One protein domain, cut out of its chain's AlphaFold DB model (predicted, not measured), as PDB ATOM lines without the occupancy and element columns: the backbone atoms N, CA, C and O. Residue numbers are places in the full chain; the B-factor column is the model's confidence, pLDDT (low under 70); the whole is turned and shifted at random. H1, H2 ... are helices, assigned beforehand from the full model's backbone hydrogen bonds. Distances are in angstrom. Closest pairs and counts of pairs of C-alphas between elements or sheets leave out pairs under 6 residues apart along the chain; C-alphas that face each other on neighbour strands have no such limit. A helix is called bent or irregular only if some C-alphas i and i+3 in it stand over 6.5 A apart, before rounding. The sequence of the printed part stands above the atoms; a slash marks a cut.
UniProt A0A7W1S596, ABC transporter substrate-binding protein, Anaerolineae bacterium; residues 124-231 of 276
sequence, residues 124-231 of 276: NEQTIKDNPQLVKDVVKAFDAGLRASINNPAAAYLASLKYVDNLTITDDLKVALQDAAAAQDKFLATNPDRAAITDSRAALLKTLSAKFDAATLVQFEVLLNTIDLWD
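This is residues 124 to 231 of the 276 residues of the protein "ABC transporter substrate-binding protein" of Anaerolineae bacterium (UniProt A0A7W1S596). Look for an arm and a head: the long helix H2, whose residues 137 to 144 stick out, leads from the short H1 at its far tip into a head made of H3, H4, H5 and H6. In the head, H4, H5 and H6 run at shallow tilts, alternating in direction, with their centres in a loose triangle, and the short H3 packs crosswise between H4 and H6. The printed part has 108 residues with six named helices, H1 to H6 in chain order, and no named strand; its class is all helix. It is loose, with a radius of gyration of the C-alphas of 16.2 A, and the arm makes much of the length in spans of 53 by 34 by 22 A.

Find C-alpha 132 at (16.551, 35.456, -26.366); from there H2, residues 132 to 151, runs 28.3 A to C-alpha 151 at (29.294, 23.992, -3.816). Just before it is H1, residues 125 to 130, 8.6 A long. After it come H3, residues 153 to 160, 10.3 A; H4, residues 171 to 188, 25.6 A; and H5, residues 194 to 209, 22.9 A. H6, residues 214 to 230, runs 23.0 A to C-alpha 230 at (35.268, 30.587, -10.880). H6 is irregular, with C-alphas 216 and 219 7.7 A apart, and has a kink of 31 degrees near residue 221.

Start at the end of H2: it only just touches H3, only at the corner, where the C-alphas of Ser 149 and Ala 156 are closest at 5.1 A. H2 also only just touches H6, only at their ends, with the C-alphas of Ile 150 and Ile 227 closest at 5.9 A. H3 and H6 are the hubs, touching three helices each. H3 touches H4 at a steep tilt of 56 degrees, closest at the C-alphas of Ala 155 and Ala 181, 5.0 A. H3 touches H6, about perpendicular at 77 degrees, closest at the C-alphas of Tyr 157 and Phe 220, 7.0 A. H5 and H6 form a helical hairpin, opposite ways at a shallow tilt of 11 degrees, with the C-alphas of Ser 209 and Leu 217 closest at 7.5 A. H4 and H5 are close but not clearly touching, with the C-alphas of Ala 180 and Leu 204 closest at 7.5 A. H1 is apart from H3, H4, H5 and H6. Every O i to N i+4 pair is within hydrogen-bond range in H1, H2, H3, H4 and H5; in H6 10 of 13 are.

Look for the two C-alphas farthest apart at Asp 130 and Ala 210, 53.3 A. The printed part has no cut and no long link. The mean pLDDT of the printed part is 97.6, and no printed residue is under 70.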
ATOM      1  N   ASN A 124      26.202  34.515 -30.936       96.94
ATOM      2  CA  ASN A 124      26.082  35.568 -31.941       96.94
ATOM      3  C   ASN A 124      24.859  36.477 -31.691       96.94
ATOM      4  O   ASN A 124      23.877  36.072 -31.063       96.94
ATOM      5  N   GLU A 125      24.901  37.695 -32.239       97.19
ATOM      6  CA  GLU A 125      23.832  38.701 -32.111       97.19
ATOM      7  C   GLU A 125      22.488  38.221 -32.678       97.19
ATOM      8  O   GLU A 125      21.432  38.542 -32.132       97.19
ATOM      9  N   GLN A 126      22.510  37.405 -33.739       98.31
ATOM     10  CA  GLN A 126      21.294  36.855 -34.342       98.31
ATOM     11  C   GLN A 126      20.547  35.948 -33.357       98.31
ATOM     12  O   GLN A 126      19.337  36.064 -33.213       98.31
ATOM     13  N   THR A 127      21.264  35.091 -32.625       98.25
ATOM     14  CA  THR A 127      20.685  34.216 -31.592       98.25
ATOM     15  C   THR A 127      20.089  35.034 -30.452       98.25
ATOM     16  O   THR A 127      19.001  34.715 -29.986       98.25
ATOM     17  N   ILE A 128      20.771  36.105 -30.030       98.00
ATOM     18  CA  ILE A 128      20.274  37.019 -28.989       98.00
ATOM     19  C   ILE A 128      18.961  37.674 -29.427       98.00
ATOM     20  O   ILE A 128      18.010  37.724 -28.653       98.00
ATOM     21  N   LYS A 129      18.898  38.149 -30.674       97.94
ATOM     22  CA  LYS A 129      17.727  38.833 -31.228       97.94
ATOM     23  C   LYS A 129      16.553  37.887 -31.479       97.94
ATOM     24  O   LYS A 129      15.425  38.204 -31.111       97.94
ATOM     25  N   ASP A 130      16.810  36.756 -32.128       98.56
ATOM     26  CA  ASP A 130      15.761  35.862 -32.625       98.56
ATOM     27  C   ASP A 130      15.295  34.859 -31.573       98.56
ATOM     28  O   ASP A 130      14.147  34.415 -31.607       98.56
ATOM     29  N   ASN A 131      16.179  34.475 -30.648       98.38
ATOM     30  CA  ASN A 131      15.882  33.484 -29.622       98.38
ATOM     31  C   ASN A 131      16.464  33.861 -28.244       98.38
ATOM     32  O   ASN A 131      17.246  33.102 -27.662       98.38
ATOM     33  N   PRO A 132      16.063  35.014 -27.673       98.25
ATOM     34  CA  PRO A 132      16.551  35.456 -26.366       98.25
ATOM     35  C   PRO A 132      16.210  34.469 -25.239       98.25
ATOM     36  O   PRO A 132      16.961  34.351 -24.271       98.25
ATOM     37  N   GLN A 133      15.107  33.722 -25.365       98.31
ATOM     38  CA  GLN A 133      14.720  32.719 -24.375       98.31
ATOM     39  C   GLN A 133      15.708  31.543 -24.341       98.31
ATOM     40  O   GLN A 133      16.095  31.123 -23.255       98.31
ATOM     41  N   LEU A 134      16.196  31.078 -25.499       98.44
ATOM     42  CA  LEU A 134      17.260  30.069 -25.555       98.44
ATOM     43  C   LEU A 134      18.533  30.553 -24.855       98.44
ATOM     44  O   LEU A 134      19.119  29.799 -24.084       98.44
ATOM     45  N   VAL A 135      18.950  31.802 -25.093       98.44
ATOM     46  CA  VAL A 135      20.138  32.371 -24.431       98.44
ATOM     47  C   VAL A 135      19.944  32.376 -22.916       98.44
ATOM     48  O   VAL A 135      20.808  31.891 -22.188       98.44
ATOM     49  N   LYS A 136      18.783  32.845 -22.444       98.12
ATOM     50  CA  LYS A 136      18.437  32.871 -21.019       98.12
ATOM     51  C   LYS A 136      18.445  31.479 -20.387       98.12
ATOM     52  O   LYS A 136      18.985  31.310 -19.298       98.12
ATOM     53  N   ASP A 137      17.856  30.488 -21.051       98.25
ATOM     54  CA  ASP A 137      17.759  29.128 -20.516       98.25
ATOM     55  C   ASP A 137      19.121  28.430 -20.472       98.25
ATOM     56  O   ASP A 137      19.430  27.768 -19.481       98.25
ATOM     57  N   VAL A 138      19.970  28.631 -21.488       98.31
ATOM     58  CA  VAL A 138      21.354  28.130 -21.487       98.31
ATOM     59  C   VAL A 138      22.167  28.784 -20.374       98.31
ATOM     60  O   VAL A 138      22.819  28.074 -19.611       98.31
ATOM     61  N   VAL A 139      22.100  30.113 -20.237       98.12
ATOM     62  CA  VAL A 139      22.810  30.849 -19.181       98.12
ATOM     63  C   VAL A 139      22.354  30.392 -17.794       98.12
ATOM     64  O   VAL A 139      23.187  30.075 -16.949       98.12
ATOM     65  N   LYS A 140      21.042  30.266 -17.572       97.62
ATOM     66  CA  LYS A 140      20.484  29.781 -16.304       97.62
ATOM     67  C   LYS A 140      20.917  28.349 -15.983       97.62
ATOM     68  O   LYS A 140      21.244  28.055 -14.836       97.62
ATOM     69  N   ALA A 141      20.889  27.450 -16.966       98.00
ATOM     70  CA  ALA A 141      21.313  26.066 -16.765       98.00
ATOM     71  C   ALA A 141      22.818  25.974 -16.472       98.00
ATOM     72  O   ALA A 141      23.225  25.192 -15.612       98.00
ATOM     73  N   PHE A 142      23.629  26.788 -17.150       97.94
ATOM     74  CA  PHE A 142      25.065  26.842 -16.912       97.94
ATOM     75  C   PHE A 142      25.403  27.406 -15.529       97.94
ATOM     76  O   PHE A 142      26.189  26.788 -14.819       97.94
ATOM     77  N   ASP A 143      24.777  28.513 -15.111       97.56
ATOM     78  CA  ASP A 143      24.934  29.070 -13.757       97.56
ATOM     79  C   ASP A 143      24.592  28.029 -12.685       97.56
ATOM     80  O   ASP A 143      25.388  27.794 -11.777       97.56
ATOM     81  N   ALA A 144      23.467  27.321 -12.833       97.00
ATOM     82  CA  ALA A 144      23.080  26.268 -11.898       97.00
ATOM     83  C   ALA A 144      24.114  25.129 -11.836       97.00
ATOM     84  O   ALA A 144      24.439  24.647 -10.749       97.00
ATOM     85  N   GLY A 145      24.653  24.712 -12.987       97.56
ATOM     86  CA  GLY A 145      25.719  23.713 -13.061       97.56
ATOM     87  C   GLY A 145      27.012  24.188 -12.397       97.56
ATOM     88  O   GLY A 145      27.587  23.459 -11.590       97.56
ATOM     89  N   LEU A 146      27.429  25.426 -12.670       97.69
ATOM     90  CA  LEU A 146      28.625  26.026 -12.087       97.69
ATOM     91  C   LEU A 146      28.509  26.145 -10.564       97.69
ATOM     92  O   LEU A 146      29.414  25.722  -9.850       97.69
ATOM     93  N   ARG A 147      27.371  26.633 -10.051       96.69
ATOM     94  CA  ARG A 147      27.090  26.681  -8.605       96.69
ATOM     95  C   ARG A 147      27.128  25.296  -7.978       96.69
ATOM     96  O   ARG A 147      27.728  25.127  -6.922       96.69
ATOM     97  N   ALA A 148      26.531  24.297  -8.628       97.69
ATOM     98  CA  ALA A 148      26.590  22.920  -8.147       97.69
ATOM     99  C   ALA A 148      28.037  22.404  -8.079       97.69
ATOM    100  O   ALA A 148      28.402  21.760  -7.097       97.69
ATOM    101  N   SER A 149      28.880  22.732  -9.065       98.19
ATOM    102  CA  SER A 149      30.303  22.375  -9.048       98.19
ATOM    103  C   SER A 149      31.094  23.073  -7.946       98.19
ATOM    104  O   SER A 149      31.863  22.416  -7.249       98.19
ATOM    105  N   ILE A 150      30.874  24.375  -7.754       98.00
ATOM    106  CA  ILE A 150      31.519  25.184  -6.711       98.00
ATOM    107  C   ILE A 150      31.130  24.687  -5.311       98.00
ATOM    108  O   ILE A 150      31.987  24.583  -4.429       98.00
ATOM    109  N   ASN A 151      29.850  24.362  -5.116       98.06
ATOM    110  CA  ASN A 151      29.294  23.992  -3.816       98.06
ATOM    111  C   ASN A 151      29.540  22.524  -3.450       98.06
ATOM    112  O   ASN A 151      29.649  22.208  -2.265       98.06
ATOM    113  N   ASN A 152      29.619  21.626  -4.437       98.75
ATOM    114  CA  ASN A 152      29.859  20.198  -4.232       98.75
ATOM    115  C   ASN A 152      30.859  19.635  -5.268       98.75
ATOM    116  O   ASN A 152      30.472  18.909  -6.193       98.75
ATOM    117  N   PRO A 153      32.166  19.930  -5.118       98.69
ATOM    118  CA  PRO A 153      33.192  19.474  -6.058       98.69
ATOM    119  C   PRO A 153      33.305  17.947  -6.139       98.69
ATOM    120  O   PRO A 153      33.636  17.413  -7.195       98.69
ATOM    121  N   ALA A 154      32.990  17.222  -5.059       98.81
ATOM    122  CA  ALA A 154      32.986  15.761  -5.062       98.81
ATOM    123  C   ALA A 154      31.910  15.204  -6.009       98.81
ATOM    124  O   ALA A 154      32.204  14.351  -6.850       98.81
ATOM    125  N   ALA A 155      30.686  15.741  -5.945       98.75
ATOM    126  CA  ALA A 155      29.621  15.386  -6.880       98.75
ATOM    127  C   ALA A 155      29.979  15.766  -8.326       98.75
ATOM    128  O   ALA A 155      29.743  14.983  -9.248       98.75
ATOM    129  N   ALA A 156      30.589  16.937  -8.529       98.50
ATOM    130  CA  ALA A 156      31.002  17.400  -9.852       98.50
ATOM    131  C   ALA A 156      32.079  16.510 -10.486       98.50
ATOM    132  O   ALA A 156      31.968  16.151 -11.661       98.50
ATOM    133  N   TYR A 157      33.081  16.092  -9.708       98.62
ATOM    134  CA  TYR A 157      34.108  15.159 -10.166       98.62
ATOM    135  C   TYR A 157      33.486  13.825 -10.595       98.62
ATOM    136  O   TYR A 157      33.722  13.348 -11.704       98.62
ATOM    137  N   LEU A 158      32.613  13.257  -9.754       98.62
ATOM    138  CA  LEU A 158      31.917  12.000 -10.044       98.62
ATOM    139  C   LEU A 158      31.028  12.088 -11.292       98.62
ATOM    140  O   LEU A 158      31.005  11.154 -12.093       98.62
ATOM    141  N   ALA A 159      30.309  13.198 -11.478       98.19
ATOM    142  CA  ALA A 159      29.483  13.423 -12.661       98.19
ATOM    143  C   ALA A 159      30.325  13.542 -13.945       98.19
ATOM    144  O   ALA A 159      29.898  13.092 -15.012       98.19
ATOM    145  N   SER A 160      31.533  14.103 -13.832       98.00
ATOM    146  CA  SER A 160      32.452  14.314 -14.955       98.00
ATOM    147  C   SER A 160      33.044  13.015 -15.504       98.00
ATOM    148  O   SER A 160      33.337  12.952 -16.696       98.00
ATOM    149  N   LEU A 161      33.132  11.947 -14.697       97.31
ATOM    150  CA  LEU A 161      33.649  10.631 -15.119       97.31
ATOM    151  C   LEU A 161      32.937  10.054 -16.350       97.31
ATOM    152  O   LEU A 161      33.510   9.257 -17.082       97.31
ATOM    153  N   LYS A 162      31.675  10.432 -16.579       96.44
ATOM    154  CA  LYS A 162      30.906   9.984 -17.747       96.44
ATOM    155  C   LYS A 162      31.324  10.684 -19.047       96.44
ATOM    156  O   LYS A 162      31.058  10.155 -20.122       96.44
ATOM    157  N   TYR A 163      31.885  11.887 -18.953       96.62
ATOM    158  CA  TYR A 163      32.098  12.785 -20.091       96.62
ATOM    159  C   TYR A 163      33.576  13.066 -20.376       96.62
ATOM    160  O   TYR A 163      33.892  13.594 -21.439       96.62
ATOM    161  N   VAL A 164      34.473  12.737 -19.441       95.44
ATOM    162  CA  VAL A 164      35.916  12.958 -19.570       95.44
ATOM    163  C   VAL A 164      36.626  11.608 -19.604       95.44
ATOM    164  O   VAL A 164      36.943  11.041 -18.563       95.44
ATOM    165  N   ASP A 165      36.891  11.106 -20.812       90.81
ATOM    166  CA  ASP A 165      37.400   9.744 -21.052       90.81
ATOM    167  C   ASP A 165      38.700   9.412 -20.296       90.81
ATOM    168  O   ASP A 165      38.907   8.276 -19.878       90.81
ATOM    169  N   ASN A 166      39.566  10.407 -20.089       90.50
ATOM    170  CA  ASN A 166      40.864  10.239 -19.428       90.50
ATOM    171  C   ASN A 166      40.868  10.701 -17.960       90.50
ATOM    172  O   ASN A 166      41.939  10.811 -17.360       90.50
ATOM    173  N   LEU A 167      39.702  10.998 -17.374       94.75
ATOM    174  CA  LEU A 167      39.613  11.354 -15.961       94.75
ATOM    175  C   LEU A 167      39.792  10.096 -15.110       94.75
ATOM    176  O   LEU A 167      38.926   9.224 -15.058       94.75
ATOM    177  N   THR A 168      40.939   9.996 -14.447       90.62
ATOM    178  CA  THR A 168      41.284   8.831 -13.637       90.62
ATOM    179  C   THR A 168      40.571   8.861 -12.287       90.62
ATOM    180  O   THR A 168      40.355   9.912 -11.682       90.62
ATOM    181  N   ILE A 169      40.193   7.683 -11.793       97.06
ATOM    182  CA  ILE A 169      39.675   7.509 -10.438       97.06
ATOM    183  C   ILE A 169      39.943   6.078  -9.975       97.06
ATOM    184  O   ILE A 169      39.765   5.132 -10.742       97.06
ATOM    185  N   THR A 170      40.383   5.912  -8.731       97.94
ATOM    186  CA  THR A 170      40.463   4.596  -8.087       97.94
ATOM    187  C   THR A 170      39.119   4.249  -7.447       97.94
ATOM    188  O   THR A 170      38.339   5.146  -7.119       97.94
ATOM    189  N   ASP A 171      38.839   2.963  -7.231       98.25
ATOM    190  CA  ASP A 171      37.599   2.549  -6.560       98.25
ATOM    191  C   ASP A 171      37.482   3.163  -5.153       98.25
ATOM    192  O   ASP A 171      36.426   3.683  -4.789       98.25
ATOM    193  N   ASP A 172      38.587   3.210  -4.406       98.38
ATOM    194  CA  ASP A 172      38.621   3.793  -3.061       98.38
ATOM    195  C   ASP A 172      38.370   5.309  -3.072       98.38
ATOM    196  O   ASP A 172      37.596   5.816  -2.253       98.38
ATOM    197  N   LEU A 173      38.973   6.047  -4.017       98.56
ATOM    198  CA  LEU A 173      38.714   7.484  -4.157       98.56
ATOM    199  C   LEU A 173      37.261   7.732  -4.568       98.56
ATOM    200  O   LEU A 173      36.624   8.650  -4.057       98.56
ATOM    201  N   LYS A 174      36.706   6.898  -5.452       98.69
ATOM    202  CA  LYS A 174      35.306   6.998  -5.870       98.69
ATOM    203  C   LYS A 174      34.352   6.868  -4.690       98.69
ATOM    204  O   LYS A 174      33.464   7.707  -4.557       98.69
ATOM    205  N   VAL A 175      34.551   5.871  -3.829       98.69
ATOM    206  CA  VAL A 175      33.746   5.698  -2.609       98.69
ATOM    207  C   VAL A 175      33.900   6.913  -1.691       98.69
ATOM    208  O   VAL A 175      32.902   7.483  -1.256       98.69
ATOM    209  N   ALA A 176      35.132   7.381  -1.468       98.75
ATOM    210  CA  ALA A 176      35.378   8.554  -0.632       98.75
ATOM    211  C   ALA A 176      34.689   9.824  -1.163       98.75
ATOM    212  O   ALA A 176      34.120  10.588  -0.381       98.75
ATOM    213  N   LEU A 177      34.700  10.048  -2.483       98.81
ATOM    214  CA  LEU A 177      34.013  11.180  -3.103       98.81
ATOM    215  C   LEU A 177      32.488  11.024  -3.076       98.81
ATOM    216  O   LEU A 177      31.790  12.025  -2.956       98.81
ATOM    217  N   GLN A 178      31.945   9.804  -3.148       98.88
ATOM    218  CA  GLN A 178      30.501   9.569  -3.013       98.88
ATOM    219  C   GLN A 178      30.014   9.922  -1.605       98.88
ATOM    220  O   GLN A 178      29.016  10.629  -1.453       98.88
ATOM    221  N   ASP A 179      30.754   9.490  -0.584       98.75
ATOM    222  CA  ASP A 179      30.465   9.825   0.810       98.75
ATOM    223  C   ASP A 179      30.596  11.333   1.057       98.75
ATOM    224  O   ASP A 179      29.718  11.944   1.674       98.75
ATOM    225  N   ALA A 180      31.660  11.952   0.533       98.81
ATOM    226  CA  ALA A 180      31.875  13.393   0.626       98.81
ATOM    227  C   ALA A 180      30.760  14.186  -0.065       98.81
ATOM    228  O   ALA A 180      30.256  15.148   0.510       98.81
ATOM    229  N   ALA A 181      30.326  13.761  -1.255       98.88
ATOM    230  CA  ALA A 181      29.239  14.399  -1.985       98.88
ATOM    231  C   ALA A 181      27.927  14.361  -1.190       98.88
ATOM    232  O   ALA A 181      27.285  15.396  -1.019       98.88
ATOM    233  N   ALA A 182      27.562  13.200  -0.638       98.81
ATOM    234  CA  ALA A 182      26.347  13.052   0.161       98.81
ATOM    235  C   ALA A 182      26.407  13.828   1.490       98.81
ATOM    236  O   ALA A 182      25.385  14.320   1.977       98.81
ATOM    237  N   ALA A 183      27.588  13.927   2.109       98.75
ATOM    238  CA  ALA A 183      27.794  14.757   3.293       98.75
ATOM    239  C   ALA A 183      27.658  16.250   2.960       98.75
ATOM    240  O   ALA A 183      26.996  16.979   3.702       98.75
ATOM    241  N   GLN A 184      28.216  16.677   1.827       98.69
ATOM    242  CA  GLN A 184      28.137  18.056   1.366       98.69
ATOM    243  C   GLN A 184      26.697  18.462   1.040       98.69
ATOM    244  O   GLN A 184      26.279  19.537   1.448       98.69
ATOM    245  N   ASP A 185      25.890  17.596   0.424       98.69
ATOM    246  CA  ASP A 185      24.471  17.892   0.171       98.69
ATOM    247  C   ASP A 185      23.688  18.146   1.471       98.69
ATOM    248  O   ASP A 185      22.861  19.057   1.547       98.69
ATOM    249  N   LYS A 186      23.974  17.380   2.536       98.62
ATOM    250  CA  LYS A 186      23.372  17.602   3.863       98.62
ATOM    251  C   LYS A 186      23.831  18.913   4.490       98.62
ATOM    252  O   LYS A 186      23.033  19.572   5.149       98.62
ATOM    253  N   PHE A 187      25.101  19.269   4.310       98.62
ATOM    254  CA  PHE A 187      25.641  20.542   4.773       98.62
ATOM    255  C   PHE A 187      25.012  21.714   4.015       98.62
ATOM    256  O   PHE A 187      24.511  22.631   4.645       98.62
ATOM    257  N   LEU A 188      24.918  21.654   2.686       98.12
ATOM    258  CA  LEU A 188      24.291  22.699   1.872       98.12
ATOM    259  C   LEU A 188      22.810  22.913   2.222       98.12
ATOM    260  O   LEU A 188      22.325  24.040   2.167       98.12
ATOM    261  N   ALA A 189      22.100  21.868   2.660       98.00
ATOM    262  CA  ALA A 189      20.718  21.982   3.130       98.00
ATOM    263  C   ALA A 189      20.554  22.847   4.400       98.00
ATOM    264  O   ALA A 189      19.430  23.229   4.730       98.00
ATOM    265  N   THR A 190      21.639  23.175   5.114       97.94
ATOM    266  CA  THR A 190      21.608  24.125   6.241       97.94
ATOM    267  C   THR A 190      21.732  25.586   5.798       97.94
ATOM    268  O   THR A 190      21.695  26.472   6.650       97.94
ATOM    269  N   ASN A 191      21.825  25.841   4.486       96.06
ATOM    270  CA  ASN A 191      22.086  27.145   3.872       96.06
ATOM    271  C   ASN A 191      23.360  27.817   4.422       96.06
ATOM    272  O   ASN A 191      23.282  28.931   4.950       96.06
ATOM    273  N   PRO A 192      24.527  27.146   4.349       97.12
ATOM    274  CA  PRO A 192      25.788  27.746   4.751       97.12
ATOM    275  C   PRO A 192      26.129  28.925   3.840       97.12
ATOM    276  O   PRO A 192      25.791  28.930   2.654       97.12
ATOM    277  N   ASP A 193      26.829  29.910   4.392       95.44
ATOM    278  CA  ASP A 193      27.366  30.994   3.582       95.44
ATOM    279  C   ASP A 193      28.553  30.528   2.719       95.44
ATOM    280  O   ASP A 193      29.104  29.429   2.860       95.44
ATOM    281  N   ARG A 194      28.956  31.398   1.793       93.81
ATOM    282  CA  ARG A 194      30.042  31.147   0.842       93.81
ATOM    283  C   ARG A 194      31.391  30.877   1.522       93.81
ATOM    284  O   ARG A 194      32.175  30.062   1.029       93.81
ATOM    285  N   ALA A 195      31.662  31.529   2.654       96.12
ATOM    286  CA  ALA A 195      32.899  31.326   3.404       96.12
ATOM    287  C   ALA A 195      32.930  29.922   4.022       96.12
ATOM    288  O   ALA A 195      33.903  29.194   3.848       96.12
ATOM    289  N   ALA A 196      31.827  29.487   4.630       98.00
ATOM    290  CA  ALA A 196      31.690  28.148   5.185       98.00
ATOM    291  C   ALA A 196      31.768  27.055   4.100       98.00
ATOM    292  O   ALA A 196      32.341  25.989   4.333       98.00
ATOM    293  N   ILE A 197      31.251  27.315   2.891       97.75
ATOM    294  CA  ILE A 197      31.436  26.421   1.735       97.75
ATOM    295  C   ILE A 197      32.917  26.347   1.345       97.75
ATOM    296  O   ILE A 197      33.443  25.246   1.177       97.75
ATOM    297  N   THR A 198      33.613  27.480   1.265       97.31
ATOM    298  CA  THR A 198      35.058  27.519   0.979       97.31
ATOM    299  C   THR A 198      35.855  26.709   2.007       97.31
ATOM    300  O   THR A 198      36.643  25.837   1.632       97.31
ATOM    301  N   ASP A 199      35.576  26.904   3.297       98.31
ATOM    302  CA  ASP A 199      36.209  26.158   4.387       98.31
ATOM    303  C   ASP A 199      35.925  24.651   4.292       98.31
ATOM    304  O   ASP A 199      36.813  23.824   4.527       98.31
ATOM    305  N   SER A 200      34.708  24.268   3.886       98.38
ATOM    306  CA  SER A 200      34.338  22.861   3.692       98.38
ATOM    307  C   SER A 200      35.168  22.180   2.595       98.38
ATOM    308  O   SER A 200      35.583  21.031   2.769       98.38
ATOM    309  N   ARG A 201      35.500  22.892   1.502       98.19
ATOM    310  CA  ARG A 201      36.369  22.378   0.425       98.19
ATOM    311  C   ARG A 201      37.790  22.129   0.931       98.19
ATOM    312  O   ARG A 201      38.353  21.064   0.677       98.19
ATOM    313  N   ALA A 202      38.343  23.071   1.696       98.12
ATOM    314  CA  ALA A 202      39.671  22.932   2.292       98.12
ATOM    315  C   ALA A 202      39.731  21.758   3.290       98.12
ATOM    316  O   ALA A 202      40.683  20.971   3.289       98.12
ATOM    317  N   ALA A 203      38.691  21.593   4.113       98.62
ATOM    318  CA  ALA A 203      38.577  20.474   5.046       98.62
ATOM    319  C   ALA A 203      38.446  19.117   4.332       98.62
ATOM    320  O   ALA A 203      39.052  18.128   4.767       98.62
ATOM    321  N   LEU A 204      37.693  19.067   3.228       98.62
ATOM    322  CA  LEU A 204      37.580  17.879   2.387       98.62
ATOM    323  C   LEU A 204      38.941  17.490   1.809       98.62
ATOM    324  O   LEU A 204      39.355  16.346   1.991       98.62
ATOM    325  N   LEU A 205      39.659  18.431   1.185       98.44
ATOM    326  CA  LEU A 205      40.982  18.152   0.630       98.44
ATOM    327  C   LEU A 205      41.924  17.604   1.703       98.44
ATOM    328  O   LEU A 205      42.481  16.528   1.529       98.44
ATOM    329  N   LYS A 206      42.004  18.255   2.870       98.50
ATOM    330  CA  LYS A 206      42.819  17.772   3.998       98.50
ATOM    331  C   LYS A 206      42.470  16.337   4.411       98.50
ATOM    332  O   LYS A 206      43.360  15.551   4.732       98.50
ATOM    333  N   THR A 207      41.182  15.995   4.422       98.44
ATOM    334  CA  THR A 207      40.710  14.646   4.765       98.44
ATOM    335  C   THR A 207      41.113  13.621   3.708       98.44
ATOM    336  O   THR A 207      41.509  12.507   4.058       98.44
ATOM    337  N   LEU A 208      41.028  13.983   2.428       98.56
ATOM    338  CA  LEU A 208      41.438  13.127   1.318       98.56
ATOM    339  C   LEU A 208      42.961  12.948   1.286       98.56
ATOM    340  O   LEU A 208      43.421  11.812   1.204       98.56
ATOM    341  N   SER A 209      43.747  14.014   1.448       98.12
ATOM    342  CA  SER A 209      45.220  13.961   1.452       98.12
ATOM    343  C   SER A 209      45.797  13.160   2.624       98.12
ATOM    344  O   SER A 209      46.943  12.727   2.575       98.12
ATOM    345  N   ALA A 210      45.018  12.922   3.685       98.19
ATOM    346  CA  ALA A 210      45.402  12.010   4.763       98.19
ATOM    347  C   ALA A 210      45.265  10.519   4.385       98.19
ATOM    348  O   ALA A 210      45.758   9.658   5.114       98.19
ATOM    349  N   LYS A 211      44.559  10.206   3.291       98.00
ATOM    350  CA  LYS A 211      44.226   8.838   2.861       98.00
ATOM    351  C   LYS A 211      44.809   8.466   1.501       98.00
ATOM    352  O   LYS A 211      45.093   7.295   1.277       98.00
ATOM    353  N   PHE A 212      44.952   9.436   0.607       98.25
ATOM    354  CA  PHE A 212      45.369   9.233  -0.776       98.25
ATOM    355  C   PHE A 212      46.652  10.006  -1.063       98.25
ATOM    356  O   PHE A 212      46.890  11.066  -0.484       98.25
ATOM    357  N   ASP A 213      47.476   9.470  -1.960       96.81
ATOM    358  CA  ASP A 213      48.662  10.177  -2.434       96.81
ATOM    359  C   ASP A 213      48.300  11.330  -3.386       96.81
ATOM    360  O   ASP A 213      47.193  11.420  -3.927       96.81
ATOM    361  N   ALA A 214      49.263  12.230  -3.595       96.00
ATOM    362  CA  ALA A 214      49.085  13.409  -4.439       96.00
ATOM    363  C   ALA A 214      48.735  13.045  -5.894       96.00
ATOM    364  O   ALA A 214      47.925  13.719  -6.525       96.00
ATOM    365  N   ALA A 215      49.289  11.942  -6.414       94.94
ATOM    366  CA  ALA A 215      49.016  11.476  -7.772       94.94
ATOM    367  C   ALA A 215      47.557  11.025  -7.950       94.94
ATOM    368  O   ALA A 215      46.949  11.297  -8.984       94.94
ATOM    369  N   THR A 216      46.977  10.379  -6.939       97.31
ATOM    370  CA  THR A 216      45.568   9.967  -6.917       97.31
ATOM    371  C   THR A 216      44.632  11.173  -6.831       97.31
ATOM    372  O   THR A 216      43.547  11.148  -7.407       97.31
ATOM    373  N   LEU A 217      45.047  12.239  -6.139       97.75
ATOM    374  CA  LEU A 217      44.229  13.435  -5.925       97.75
ATOM    375  C   LEU A 217      44.435  14.541  -6.958       97.75
ATOM    376  O   LEU A 217      43.624  15.463  -6.992       97.75
ATOM    377  N   VAL A 218      45.454  14.455  -7.820       97.00
ATOM    378  CA  VAL A 218      45.879  15.568  -8.685       97.00
ATOM    379  C   VAL A 218      44.723  16.195  -9.465       97.00
ATOM    380  O   VAL A 218      44.556  17.405  -9.433       97.00
ATOM    381  N   GLN A 219      43.862  15.398 -10.102       97.56
ATOM    382  CA  GLN A 219      42.744  15.930 -10.890       97.56
ATOM    383  C   GLN A 219      41.653  16.563 -10.013       97.56
ATOM    384  O   GLN A 219      41.008  17.528 -10.421       97.56
ATOM    385  N   PHE A 220      41.447  16.046  -8.800       98.25
ATOM    386  CA  PHE A 220      40.508  16.634  -7.847       98.25
ATOM    387  C   PHE A 220      41.047  17.954  -7.281       98.25
ATOM    388  O   PHE A 220      40.311  18.931  -7.192       98.25
ATOM    389  N   GLU A 221      42.340  18.019  -6.969       98.25
ATOM    390  CA  GLU A 221      43.009  19.255  -6.557       98.25
ATOM    391  C   GLU A 221      43.009  20.308  -7.673       98.25
ATOM    392  O   GLU A 221      42.732  21.474  -7.404       98.25
ATOM    393  N   VAL A 222      43.210  19.908  -8.936       98.12
ATOM    394  CA  VAL A 222      43.035  20.806 -10.088       98.12
ATOM    395  C   VAL A 222      41.611  21.359 -10.129       98.12
ATOM    396  O   VAL A 222      41.445  22.563 -10.316       98.12
ATOM    397  N   LEU A 223      40.576  20.538  -9.914       98.38
ATOM    398  CA  LEU A 223      39.192  21.024  -9.842       98.38
ATOM    399  C   LEU A 223      39.017  22.070  -8.729       98.38
ATOM    400  O   LEU A 223      38.421  23.116  -8.982       98.38
ATOM    401  N   LEU A 224      39.562  21.830  -7.534       98.50
ATOM    402  CA  LEU A 224      39.492  22.790  -6.427       98.50
ATOM    403  C   LEU A 224      40.208  24.107  -6.758       98.50
ATOM    404  O   LEU A 224      39.608  25.169  -6.617       98.50
ATOM    405  N   ASN A 225      41.425  24.045  -7.301       98.12
ATOM    406  CA  ASN A 225      42.151  25.236  -7.749       98.12
ATOM    407  C   ASN A 225      41.406  25.982  -8.865       98.12
ATOM    408  O   ASN A 225      41.503  27.199  -8.987       98.12
ATOM    409  N   THR A 226      40.676  25.255  -9.714       98.12
ATOM    410  CA  THR A 226      39.882  25.862 -10.788       98.12
ATOM    411  C   THR A 226      38.657  26.577 -10.224       98.12
ATOM    412  O   THR A 226      38.317  27.662 -10.688       98.12
ATOM    413  N   ILE A 227      38.023  26.011  -9.195       98.25
ATOM    414  CA  ILE A 227      36.903  26.640  -8.492       98.25
ATOM    415  C   ILE A 227      37.314  27.992  -7.899       98.25
ATOM    416  O   ILE A 227      36.541  28.938  -8.014       98.25
ATOM    417  N   ASP A 228      38.534  28.146  -7.384       95.94
ATOM    418  CA  ASP A 228      39.031  29.442  -6.888       95.94
ATOM    419  C   ASP A 228      39.140  30.524  -7.984       95.94
ATOM    420  O   ASP A 228      39.206  31.718  -7.685       95.94
ATOM    421  N   LEU A 229      39.137  30.122  -9.260       96.50
ATOM    422  CA  LEU A 229      39.087  31.021 -10.416       96.50
ATOM    423  C   LEU A 229      37.660  31.264 -10.924       96.50
ATOM    424  O   LEU A 229      37.462  32.159 -11.744       96.50
ATOM    425  N   TRP A 230      36.679  30.474 -10.487       96.75
ATOM    426  CA  TRP A 230      35.268  30.587 -10.880       96.75
ATOM    427  C   TRP A 230      34.401  31.261  -9.825       96.75
ATOM    428  O   TRP A 230      33.411  31.903 -10.157       96.75
ATOM    429  N   ASP A 231      34.730  31.051  -8.557       94.69
ATOM    430  CA  ASP A 231      33.894  31.412  -7.428       94.69
ATOM    431  C   ASP A 231      33.849  32.942  -7.252       94.69
ATOM    432  O   ASP A 231      34.872  33.591  -7.019       94.69
TER     433      ASP A 231